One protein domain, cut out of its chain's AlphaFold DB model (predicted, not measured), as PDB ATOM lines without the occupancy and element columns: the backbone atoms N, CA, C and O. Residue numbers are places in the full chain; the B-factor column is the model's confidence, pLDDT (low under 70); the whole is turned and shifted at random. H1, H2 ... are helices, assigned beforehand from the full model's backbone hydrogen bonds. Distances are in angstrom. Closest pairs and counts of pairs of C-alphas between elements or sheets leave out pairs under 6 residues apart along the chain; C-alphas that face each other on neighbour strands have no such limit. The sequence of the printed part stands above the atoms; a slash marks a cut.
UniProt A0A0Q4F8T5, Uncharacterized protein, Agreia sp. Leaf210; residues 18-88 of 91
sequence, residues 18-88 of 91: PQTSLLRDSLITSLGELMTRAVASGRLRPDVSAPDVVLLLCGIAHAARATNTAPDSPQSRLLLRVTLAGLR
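This is residues 18 to 88 of the 91 residues of an uncharacterized protein of Agreia sp. Leaf210 (UniProt A0A0Q4F8T5). One long helix, H1, makes an upright, and H2 begins beside its middle and juts off to one side as an arm; H3 then folds back loosely alongside H2, towards the end of H1 without reaching it. The first part of H1, residues 18 to 26, sticks out free of the rest. The printed part has 71 residues with three named helices, in the order H1, H2, H3, and no named strand; the class is all helix. It is only just loose, close to compact, with a radius of gyration of the C-alphas of 13.7 A, and its flat outline spans 35 by 35 by 17 A.

Find C-alpha 18 at (-9.106, 53.490, -45.729); from there H1, residues 18 to 40, runs 33.3 A to C-alpha 40. Go on to C-alpha 50 at (-3.659, 35.427, -54.851), where H2, residues 50 to 66, begins its 24.3 A. H3, residues 74 to 87, covers 20.2 A and ends at C-alpha 87, (-3.403, 24.099, -54.741).

Look at Gly 32 and Ala 50, whose C-alphas, 5.1 A apart, are the closest of H1 and H2. These helices touch through residues 28 to 35 and 50 to 54 alone, at a steep tilt of 65 degrees, opposite ways. H2 and H3 form a helical hairpin, at a shallow tilt of 21 degrees, opposite ways. They only just touch, with 3 pairs of C-alphas within 8 A, through residues 60 to 64 and 76 to 80 alone; their closest C-alphas, of Ala 64 and Ser 76, are 7.1 A apart. H1 and H3 are apart. In H1, H2 and H3 every O i to N i+4 pair is within hydrogen-bond range.

The two C-alphas farthest apart, of Ala 40 and Asn 68, are 37.7 A from each other. The printed part has no cut, and both links, of 9 and 7 residues, are short. The mean pLDDT of the printed part is 91.8, and no printed residue is under 70.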
ATOM      1  N   PRO A  18     -10.043  53.567 -44.597       73.06
ATOM      2  CA  PRO A  18      -9.106  53.490 -45.729       73.06
ATOM      3  C   PRO A  18      -7.794  52.758 -45.406       73.06
ATOM      4  O   PRO A  18      -7.244  52.042 -46.237       73.06
ATOM      5  N   GLN A  19      -7.323  52.881 -44.164       75.81
ATOM      6  CA  GLN A  19      -6.107  52.237 -43.674       75.81
ATOM      7  C   GLN A  19      -6.216  50.705 -43.683       75.81
ATOM      8  O   GLN A  19      -5.228  50.020 -43.933       75.81
ATOM      9  N   THR A  20      -7.409  50.147 -43.443       78.69
ATOM     10  CA  THR A  20      -7.609  48.686 -43.463       78.69
ATOM     11  C   THR A  20      -7.600  48.139 -44.885       78.69
ATOM     12  O   THR A  20      -7.099  47.038 -45.099       78.69
ATOM     13  N   SER A  21      -8.096  48.908 -45.857       80.69
ATOM     14  CA  SER A  21      -7.985  48.561 -47.279       80.69
ATOM     15  C   SER A  21      -6.525  48.523 -47.725       80.69
ATOM     16  O   SER A  21      -6.100  47.526 -48.292       80.69
ATOM     17  N   LEU A  22      -5.725  49.535 -47.362       83.69
ATOM     18  CA  LEU A  22      -4.294  49.568 -47.695       83.69
ATOM     19  C   LEU A  22      -3.526  48.372 -47.114       83.69
ATOM     20  O   LEU A  22      -2.718  47.753 -47.803       83.69
ATOM     21  N   LEU A  23      -3.797  48.012 -45.855       88.81
ATOM     22  CA  LEU A  23      -3.180  46.839 -45.226       88.81
ATOM     23  C   LEU A  23      -3.620  45.531 -45.891       88.81
ATOM     24  O   LEU A  23      -2.796  44.643 -46.103       88.81
ATOM     25  N   ARG A  24      -4.905  45.413 -46.245       84.81
ATOM     26  CA  ARG A  24      -5.419  44.266 -47.001       84.81
ATOM     27  C   ARG A  24      -4.707  44.145 -48.348       84.81
ATOM     28  O   ARG A  24      -4.252  43.056 -48.682       84.81
ATOM     29  N   ASP A  25      -4.584  45.237 -49.090       89.06
ATOM     30  CA  ASP A  25      -3.947  45.245 -50.409       89.06
ATOM     31  C   ASP A  25      -2.456  44.895 -50.308       89.06
ATOM     32  O   ASP A  25      -1.945  44.099 -51.101       89.06
ATOM     33  N   SER A  26      -1.774  45.393 -49.270       91.81
ATOM     34  CA  SER A  26      -0.392  45.008 -48.962       91.81
ATOM     35  C   SER A  26      -0.267  43.511 -48.667       91.81
ATOM     36  O   SER A  26       0.636  42.863 -49.188       91.81
ATOM     37  N   LEU A  27      -1.174  42.936 -47.868       91.50
ATOM     38  CA  LEU A  27      -1.176  41.502 -47.564       91.50
ATOM     39  C   LEU A  27      -1.406  40.647 -48.816       91.50
ATOM     40  O   LEU A  27      -0.726  39.640 -49.006       91.50
ATOM     41  N   ILE A  28      -2.345  41.050 -49.677       92.75
ATOM     42  CA  ILE A  28      -2.640  40.350 -50.935       92.75
ATOM     43  C   ILE A  28      -1.433  40.415 -51.876       92.75
ATOM     44  O   ILE A  28      -1.082  39.406 -52.485       92.75
ATOM     45  N   THR A  29      -0.763  41.567 -51.947       94.69
ATOM     46  CA  THR A  29       0.467  41.740 -52.732       94.69
ATOM     47  C   THR A  29       1.567  40.793 -52.255       94.69
ATOM     48  O   THR A  29       2.097  40.018 -53.050       94.69
ATOM     49  N   SER A  30       1.858  40.765 -50.950       96.75
ATOM     50  CA  SER A  30       2.870  39.860 -50.387       96.75
ATOM     51  C   SER A  30       2.517  38.378 -50.570       96.75
ATOM     52  O   SER A  30       3.403  37.549 -50.793       96.75
ATOM     53  N   LEU A  31       1.226  38.025 -50.515       95.50
ATOM     54  CA  LEU A  31       0.762  36.680 -50.858       95.50
ATOM     55  C   LEU A  31       1.048  36.357 -52.330       95.50
ATOM     56  O   LEU A  31       1.542  35.269 -52.622       95.50
ATOM     57  N   GLY A  32       0.790  37.299 -53.239       96.38
ATOM     58  CA  GLY A  32       1.120  37.177 -54.659       96.38
ATOM     59  C   GLY A  32       2.601  36.885 -54.885       96.38
ATOM     60  O   GLY A  32       2.934  35.902 -55.541       96.38
ATOM     61  N   GLU A  33       3.493  37.650 -54.260       97.69
ATOM     62  CA  GLU A  33       4.943  37.428 -54.349       97.69
ATOM     63  C   GLU A  33       5.361  36.042 -53.833       97.69
ATOM     64  O   GLU A  33       6.207  35.368 -54.428       97.69
ATOM     65  N   LEU A  34       4.772  35.594 -52.719       96.44
ATOM     66  CA  LEU A  34       5.004  34.252 -52.187       96.44
ATOM     67  C   LEU A  34       4.541  33.175 -53.174       96.44
ATOM     68  O   LEU A  34       5.266  32.204 -53.406       96.44
ATOM     69  N   MET A  35       3.361  33.352 -53.768       96.94
ATOM     70  CA  MET A  35       2.816  32.435 -54.763       96.94
ATOM     71  C   MET A  35       3.684  32.392 -56.017       96.94
ATOM     72  O   MET A  35       3.986  31.298 -56.481       96.94
ATOM     73  N   THR A  36       4.180  33.529 -56.512       96.94
ATOM     74  CA  THR A  36       5.118  33.573 -57.643       96.94
ATOM     75  C   THR A  36       6.353  32.713 -57.375       96.94
ATOM     76  O   THR A  36       6.724  31.891 -58.213       96.94
ATOM     77  N   ARG A  37       6.957  32.813 -56.181       97.06
ATOM     78  CA  ARG A  37       8.094  31.951 -55.797       97.06
ATOM     79  C   ARG A  37       7.704  30.472 -55.695       97.06
ATOM     80  O   ARG A  37       8.486  29.590 -56.054       97.06
ATOM     81  N   ALA A  38       6.504  30.177 -55.202       95.88
ATOM     82  CA  ALA A  38       6.007  28.808 -55.085       95.88
ATOM     83  C   ALA A  38       5.715  28.167 -56.455       95.88
ATOM     84  O   ALA A  38       6.018  26.992 -56.648       95.88
ATOM     85  N   VAL A  39       5.188  28.934 -57.413       96.00
ATOM     86  CA  VAL A  39       4.992  28.498 -58.804       96.00
ATOM     87  C   VAL A  39       6.340  28.269 -59.482       96.00
ATOM     88  O   VAL A  39       6.560  27.201 -60.043       96.00
ATOM     89  N   ALA A  40       7.279  29.214 -59.355       96.44
ATOM     90  CA  ALA A  40       8.618  29.094 -59.939       96.44
ATOM     91  C   ALA A  40       9.399  27.868 -59.426       96.44
ATOM     92  O   ALA A  40      10.233  27.319 -60.136       96.44
ATOM     93  N   SER A  41       9.110  27.414 -58.202       96.12
ATOM     94  CA  SER A  41       9.695  26.201 -57.608       96.12
ATOM     95  C   SER A  41       8.868  24.928 -57.831       96.12
ATOM     96  O   SER A  41       9.176  23.894 -57.238       96.12
ATOM     97  N   GLY A  42       7.803  24.985 -58.638       95.06
ATOM     98  CA  GLY A  42       6.943  23.837 -58.933       95.06
ATOM     99  C   GLY A  42       6.159  23.316 -57.724       95.06
ATOM    100  O   GLY A  42       5.763  22.157 -57.697       95.06
ATOM    101  N   ARG A  43       5.948  24.136 -56.686       95.38
ATOM    102  CA  ARG A  43       5.209  23.750 -55.469       95.38
ATOM    103  C   ARG A  43       3.727  24.113 -55.524       95.38
ATOM    104  O   ARG A  43       2.932  23.510 -54.802       95.38
ATOM    105  N   LEU A  44       3.363  25.077 -56.363       95.75
ATOM    106  CA  LEU A  44       2.008  25.602 -56.527       95.75
ATOM    107  C   LEU A  44       1.601  25.529 -58.002       95.75
ATOM    108  O   LEU A  44       2.429  25.775 -58.878       95.75
ATOM    109  N   ARG A  45       0.334  25.209 -58.278       95.19
ATOM    110  CA  ARG A  45      -0.208  25.257 -59.644       95.19
ATOM    111  C   ARG A  45      -0.258  26.708 -60.172       95.19
ATOM    112  O   ARG A  45      -0.576  27.607 -59.395       95.19
ATOM    113  N   PRO A  46       0.053  26.953 -61.458       95.19
ATOM    114  CA  PRO A  46       0.205  28.309 -62.002       95.19
ATOM    115  C   PRO A  46      -1.119  29.012 -62.339       95.19
ATOM    116  O   PRO A  46      -1.122  30.208 -62.604       95.19
ATOM    117  N   ASP A  47      -2.236  28.288 -62.355       94.56
ATOM    118  CA  ASP A  47      -3.555  28.767 -62.780       94.56
ATOM    119  C   ASP A  47      -4.420  29.310 -61.629       94.56
ATOM    120  O   ASP A  47      -5.621  29.502 -61.799       94.56
ATOM    121  N   VAL A  48      -3.826  29.553 -60.457       93.50
ATOM    122  CA  VAL A  48      -4.509  30.126 -59.288       93.50
ATOM    123  C   VAL A  48      -3.840  31.438 -58.886       93.50
ATOM    124  O   VAL A  48      -2.626  31.480 -58.682       93.50
ATOM    125  N   SER A  49      -4.635  32.497 -58.721       93.50
ATOM    126  CA  SER A  49      -4.155  33.821 -58.312       93.50
ATOM    127  C   SER A  49      -4.284  34.064 -56.801       93.50
ATOM    128  O   SER A  49      -5.035  33.382 -56.098       93.50
ATOM    129  N   ALA A  50      -3.556  35.050 -56.266       93.81
ATOM    130  CA  ALA A  50      -3.659  35.427 -54.851       93.81
ATOM    131  C   ALA A  50      -5.079  35.861 -54.432       93.81
ATOM    132  O   ALA A  50      -5.536  35.405 -53.379       93.81
ATOM    133  N   PRO A  51      -5.820  36.658 -55.230       92.38
ATOM    134  CA  PRO A  51      -7.235  36.921 -54.974       92.38
ATOM    135  C   PRO A  51      -8.095  35.656 -54.841       92.38
ATOM    136  O   PRO A  51      -8.924  35.589 -53.932       92.38
ATOM    137  N   ASP A  52      -7.868  34.635 -55.674       93.50
ATOM    138  CA  ASP A  52      -8.619  33.371 -55.610       93.50
ATOM    139  C   ASP A  52      -8.339  32.619 -54.304       93.50
ATOM    140  O   ASP A  52      -9.260  32.125 -53.649       93.50
ATOM    141  N   VAL A  53      -7.070  32.566 -53.881       93.44
ATOM    142  CA  VAL A  53      -6.677  31.950 -52.602       93.44
ATOM    143  C   VAL A  53      -7.336  32.669 -51.429       93.44
ATOM    144  O   VAL A  53      -7.849  32.018 -50.519       93.44
ATOM    145  N   VAL A  54      -7.369  34.003 -51.449       92.31
ATOM    146  CA  VAL A  54      -8.044  34.791 -50.410       92.31
ATOM    147  C   VAL A  54      -9.535  34.479 -50.379       92.31
ATOM    148  O   VAL A  54     -10.073  34.231 -49.301       92.31
ATOM    149  N   LEU A  55     -10.197  34.425 -51.538       91.56
ATOM    150  CA  LEU A  55     -11.618  34.092 -51.623       91.56
ATOM    151  C   LEU A  55     -11.909  32.691 -51.057       91.56
ATOM    152  O   LEU A  55     -12.845  32.528 -50.271       91.56
ATOM    153  N   LEU A  56     -11.075  31.700 -51.388       92.44
ATOM    154  CA  LEU A  56     -11.174  30.336 -50.859       92.44
ATOM    155  C   LEU A  56     -11.032  30.297 -49.332       92.44
ATOM    156  O   LEU A  56     -11.867  29.707 -48.645       92.44
ATOM    157  N   LEU A  57     -10.002  30.950 -48.784       91.31
ATOM    158  CA  LEU A  57      -9.773  31.005 -47.338       91.31
ATOM    159  C   LEU A  57     -10.904  31.741 -46.610       91.31
ATOM    160  O   LEU A  57     -11.361  31.281 -45.561       91.31
ATOM    161  N   CYS A  58     -11.409  32.840 -47.180       90.62
ATOM    162  CA  CYS A  58     -12.578  33.547 -46.663       90.62
ATOM    163  C   CYS A  58     -13.824  32.651 -46.643       90.62
ATOM    164  O   CYS A  58     -14.548  32.658 -45.647       90.62
ATOM    165  N   GLY A  59     -14.052  31.861 -47.696       91.00
ATOM    166  CA  GLY A  59     -15.149  30.894 -47.765       91.00
ATOM    167  C   GLY A  59     -15.068  29.838 -46.660       91.00
ATOM    168  O   GLY A  59     -16.053  29.598 -45.965       91.00
ATOM    169  N   ILE A  60     -13.883  29.273 -46.418       90.88
ATOM    170  CA  ILE A  60     -13.655  28.294 -45.340       90.88
ATOM    171  C   ILE A  60     -13.881  28.931 -43.967       90.88
ATOM    172  O   ILE A  60     -14.573  28.362 -43.127       90.88
ATOM    173  N   ALA A  61     -13.340  30.131 -43.739       87.88
ATOM    174  CA  ALA A  61     -13.535  30.858 -42.488       87.88
ATOM    175  C   ALA A  61     -15.006  31.247 -42.265       87.88
ATOM    176  O   ALA A  61     -15.474  31.313 -41.128       87.88
ATOM    177  N   HIS A  62     -15.753  31.532 -43.333       89.12
ATOM    178  CA  HIS A  62     -17.192  31.763 -43.256       89.12
ATOM    179  C   HIS A  62     -17.945  30.478 -42.896       89.12
ATOM    180  O   HIS A  62     -18.719  30.491 -41.943       89.12
ATOM    181  N   ALA A  63     -17.660  29.366 -43.580       88.62
ATOM    182  CA  ALA A  63     -18.265  28.069 -43.287       88.62
ATOM    183  C   ALA A  63     -17.999  27.630 -41.839       88.62
ATOM    184  O   ALA A  63     -18.937  27.281 -41.133       88.62
ATOM    185  N   ALA A  64     -16.754  27.744 -41.365       89.44
ATOM    186  CA  ALA A  64     -16.385  27.409 -39.990       89.44
ATOM    187  C   ALA A  64     -17.154  28.243 -38.954       89.44
ATOM    188  O   ALA A  64     -17.598  27.705 -37.942       89.44
ATOM    189  N   ARG A  65     -17.361  29.545 -39.208       87.75
ATOM    190  CA  ARG A  65     -18.194  30.401 -38.346       87.75
ATOM    191  C   ARG A  65     -19.660  29.972 -38.369       87.75
ATOM    192  O   ARG A  65     -20.270  29.880 -37.310       87.75
ATOM    193  N   ALA A  66     -20.203  29.671 -39.549       91.19
ATOM    194  CA  ALA A  66     -21.589  29.230 -39.705       91.19
ATOM    195  C   ALA A  66     -21.870  27.900 -38.983       91.19
ATOM    196  O   ALA A  66     -22.959  27.704 -38.453       91.19
ATOM    197  N   THR A  67     -20.880  27.008 -38.913       91.00
ATOM    198  CA  THR A  67     -20.976  25.717 -38.214       91.00
ATOM    199  C   THR A  67     -20.434  25.753 -36.783       91.00
ATOM    200  O   THR A  67     -20.252  24.695 -36.180       91.00
ATOM    201  N   ASN A  68     -20.136  26.942 -36.240       91.56
ATOM    202  CA  ASN A  68     -19.510  27.155 -34.927       91.56
ATOM    203  C   ASN A  68     -18.297  26.235 -34.667       91.56
ATOM    204  O   ASN A  68     -18.079  25.708 -33.575       91.56
ATOM    205  N   THR A  69     -17.522  25.982 -35.719       91.69
ATOM    206  CA  THR A  69     -16.360  25.103 -35.691       91.69
ATOM    207  C   THR A  69     -15.161  25.868 -35.152       91.69
ATOM    208  O   THR A  69     -14.780  26.910 -35.686       91.69
ATOM    209  N   ALA A  70     -14.531  25.336 -34.101       90.00
ATOM    210  CA  ALA A  70     -13.368  25.979 -33.504       90.00
ATOM    211  C   ALA A  70     -12.210  26.093 -34.526       90.00
ATOM    212  O   ALA A  70     -11.948  25.122 -35.252       90.00
ATOM    213  N   PRO A  71     -11.480  27.227 -34.575       80.88
ATOM    214  CA  PRO A  71     -10.393  27.450 -35.535       80.88
ATOM    215  C   PRO A  71      -9.325  26.349 -35.531       80.88
ATOM    216  O   PRO A  71      -8.879  25.918 -36.590       80.88
ATOM    217  N   ASP A  72      -8.995  25.820 -34.352       86.88
ATOM    218  CA  ASP A  72      -7.977  24.779 -34.175       86.88
ATOM    219  C   ASP A  72      -8.529  23.353 -34.131       86.88
ATOM    220  O   ASP A  72      -7.788  22.403 -33.858       86.88
ATOM    221  N   SER A  73      -9.820  23.178 -34.415       93.31
ATOM    222  CA  SER A  73     -10.439  21.858 -34.416       93.31
ATOM    223  C   SER A  73      -9.802  20.927 -35.462       93.31
ATOM    224  O   SER A  73      -9.304  21.380 -36.505       93.31
ATOM    225  N   PRO A  74      -9.864  19.598 -35.252       94.44
ATOM    226  CA  PRO A  74      -9.448  18.625 -36.261       94.44
ATOM    227  C   PRO A  74     -10.134  18.838 -37.618       94.44
ATOM    228  O   PRO A  74      -9.502  18.656 -38.660       94.44
ATOM    229  N   GLN A  75     -11.398  19.273 -37.603       91.69
ATOM    230  CA  GLN A  75     -12.182  19.570 -38.798       91.69
ATOM    231  C   GLN A  75     -11.631  20.785 -39.557       91.69
ATOM    232  O   GLN A  75     -11.377  20.678 -40.754       91.69
ATOM    233  N   SER A  76     -11.350  21.900 -38.877       91.31
ATOM    234  CA  SER A  76     -10.731  23.084 -39.497       91.31
ATOM    235  C   SER A  76      -9.374  22.757 -40.124       91.31
ATOM    236  O   SER A  76      -9.100  23.125 -41.268       91.31
ATOM    237  N   ARG A  77      -8.541  21.977 -39.420       92.12
ATOM    238  CA  ARG A  77      -7.244  21.510 -39.940       92.12
ATOM    239  C   ARG A  77      -7.402  20.588 -41.147       92.12
ATOM    240  O   ARG A  77      -6.576  20.621 -42.058       92.12
ATOM    241  N   LEU A  78      -8.423  19.732 -41.159       93.44
ATOM    242  CA  LEU A  78      -8.727  18.874 -42.302       93.44
ATOM    243  C   LEU A  78      -9.137  19.703 -43.523       93.44
ATOM    244  O   LEU A  78      -8.549  19.513 -44.582       93.44
ATOM    245  N   LEU A  79     -10.072  20.643 -43.365       92.19
ATOM    246  CA  LEU A  79     -10.535  21.511 -44.452       92.19
ATOM    247  C   LEU A  79      -9.377  22.305 -45.062       92.19
ATOM    248  O   LEU A  79      -9.181  22.271 -46.274       92.19
ATOM    249  N   LEU A  80      -8.537  22.921 -44.222       92.06
ATOM    250  CA  LEU A  80      -7.339  23.620 -44.686       92.06
ATOM    251  C   LEU A  80      -6.382  22.692 -45.442       92.06
ATOM    252  O   LEU A  80      -5.891  23.062 -46.505       92.06
ATOM    253  N   ARG A  81      -6.128  21.478 -44.936       94.50
ATOM    254  CA  ARG A  81      -5.262  20.508 -45.628       94.50
ATOM    255  C   ARG A  81      -5.809  20.118 -46.993       94.50
ATOM    256  O   ARG A  81      -5.034  20.087 -47.941       94.50
ATOM    257  N   VAL A  82      -7.108  19.844 -47.100       95.06
ATOM    258  CA  VAL A  82      -7.754  19.489 -48.373       95.06
ATOM    259  C   VAL A  82      -7.628  20.638 -49.370       95.06
ATOM    260  O   VAL A  82      -7.176  20.426 -50.494       95.06
ATOM    261  N   THR A  83      -7.939  21.864 -48.948       93.50
ATOM    262  CA  THR A  83      -7.815  23.047 -49.806       93.50
ATOM    263  C   THR A  83      -6.377  23.263 -50.262       93.50
ATOM    264  O   THR A  83      -6.131  23.373 -51.460       93.50
ATOM    265  N   LEU A  84      -5.409  23.267 -49.341       93.00
ATOM    266  CA  LEU A  84      -3.998  23.472 -49.677       93.00
ATOM    267  C   LEU A  84      -3.427  22.335 -50.532       93.00
ATOM    268  O   LEU A  84      -2.582  22.589 -51.388       93.00
ATOM    269  N   ALA A  85      -3.885  21.095 -50.343       94.75
ATOM    270  CA  ALA A  85      -3.512  19.974 -51.199       94.75
ATOM    271  C   ALA A  85      -3.973  20.194 -52.649       94.75
ATOM    272  O   ALA A  85      -3.194  19.956 -53.568       94.75
ATOM    273  N   GLY A  86      -5.182  20.726 -52.856       94.12
ATOM    274  CA  GLY A  86      -5.710  21.053 -54.188       94.12
ATOM    275  C   GLY A  86      -4.994  22.205 -54.910       94.12
ATOM    276  O   GLY A  86      -5.144  22.355 -56.126       94.12
ATOM    277  N   LEU A  87      -4.210  23.009 -54.183       94.44
ATOM    278  CA  LEU A  87      -3.403  24.099 -54.741       94.44
ATOM    279  C   LEU A  87      -1.996  23.663 -55.170       94.44
ATOM    280  O   LEU A  87      -1.309  24.412 -55.868       94.44
ATOM    281  N   ARG A  88      -1.537  22.478 -54.758       94.88
ATOM    282  CA  ARG A  88      -0.194  21.997 -55.108       94.88
ATOM    283  C   ARG A  88      -0.065  21.838 -56.622       94.88
ATOM    284  O   ARG A  88      -1.053  21.592 -57.316       94.88
TER     285      ARG A  88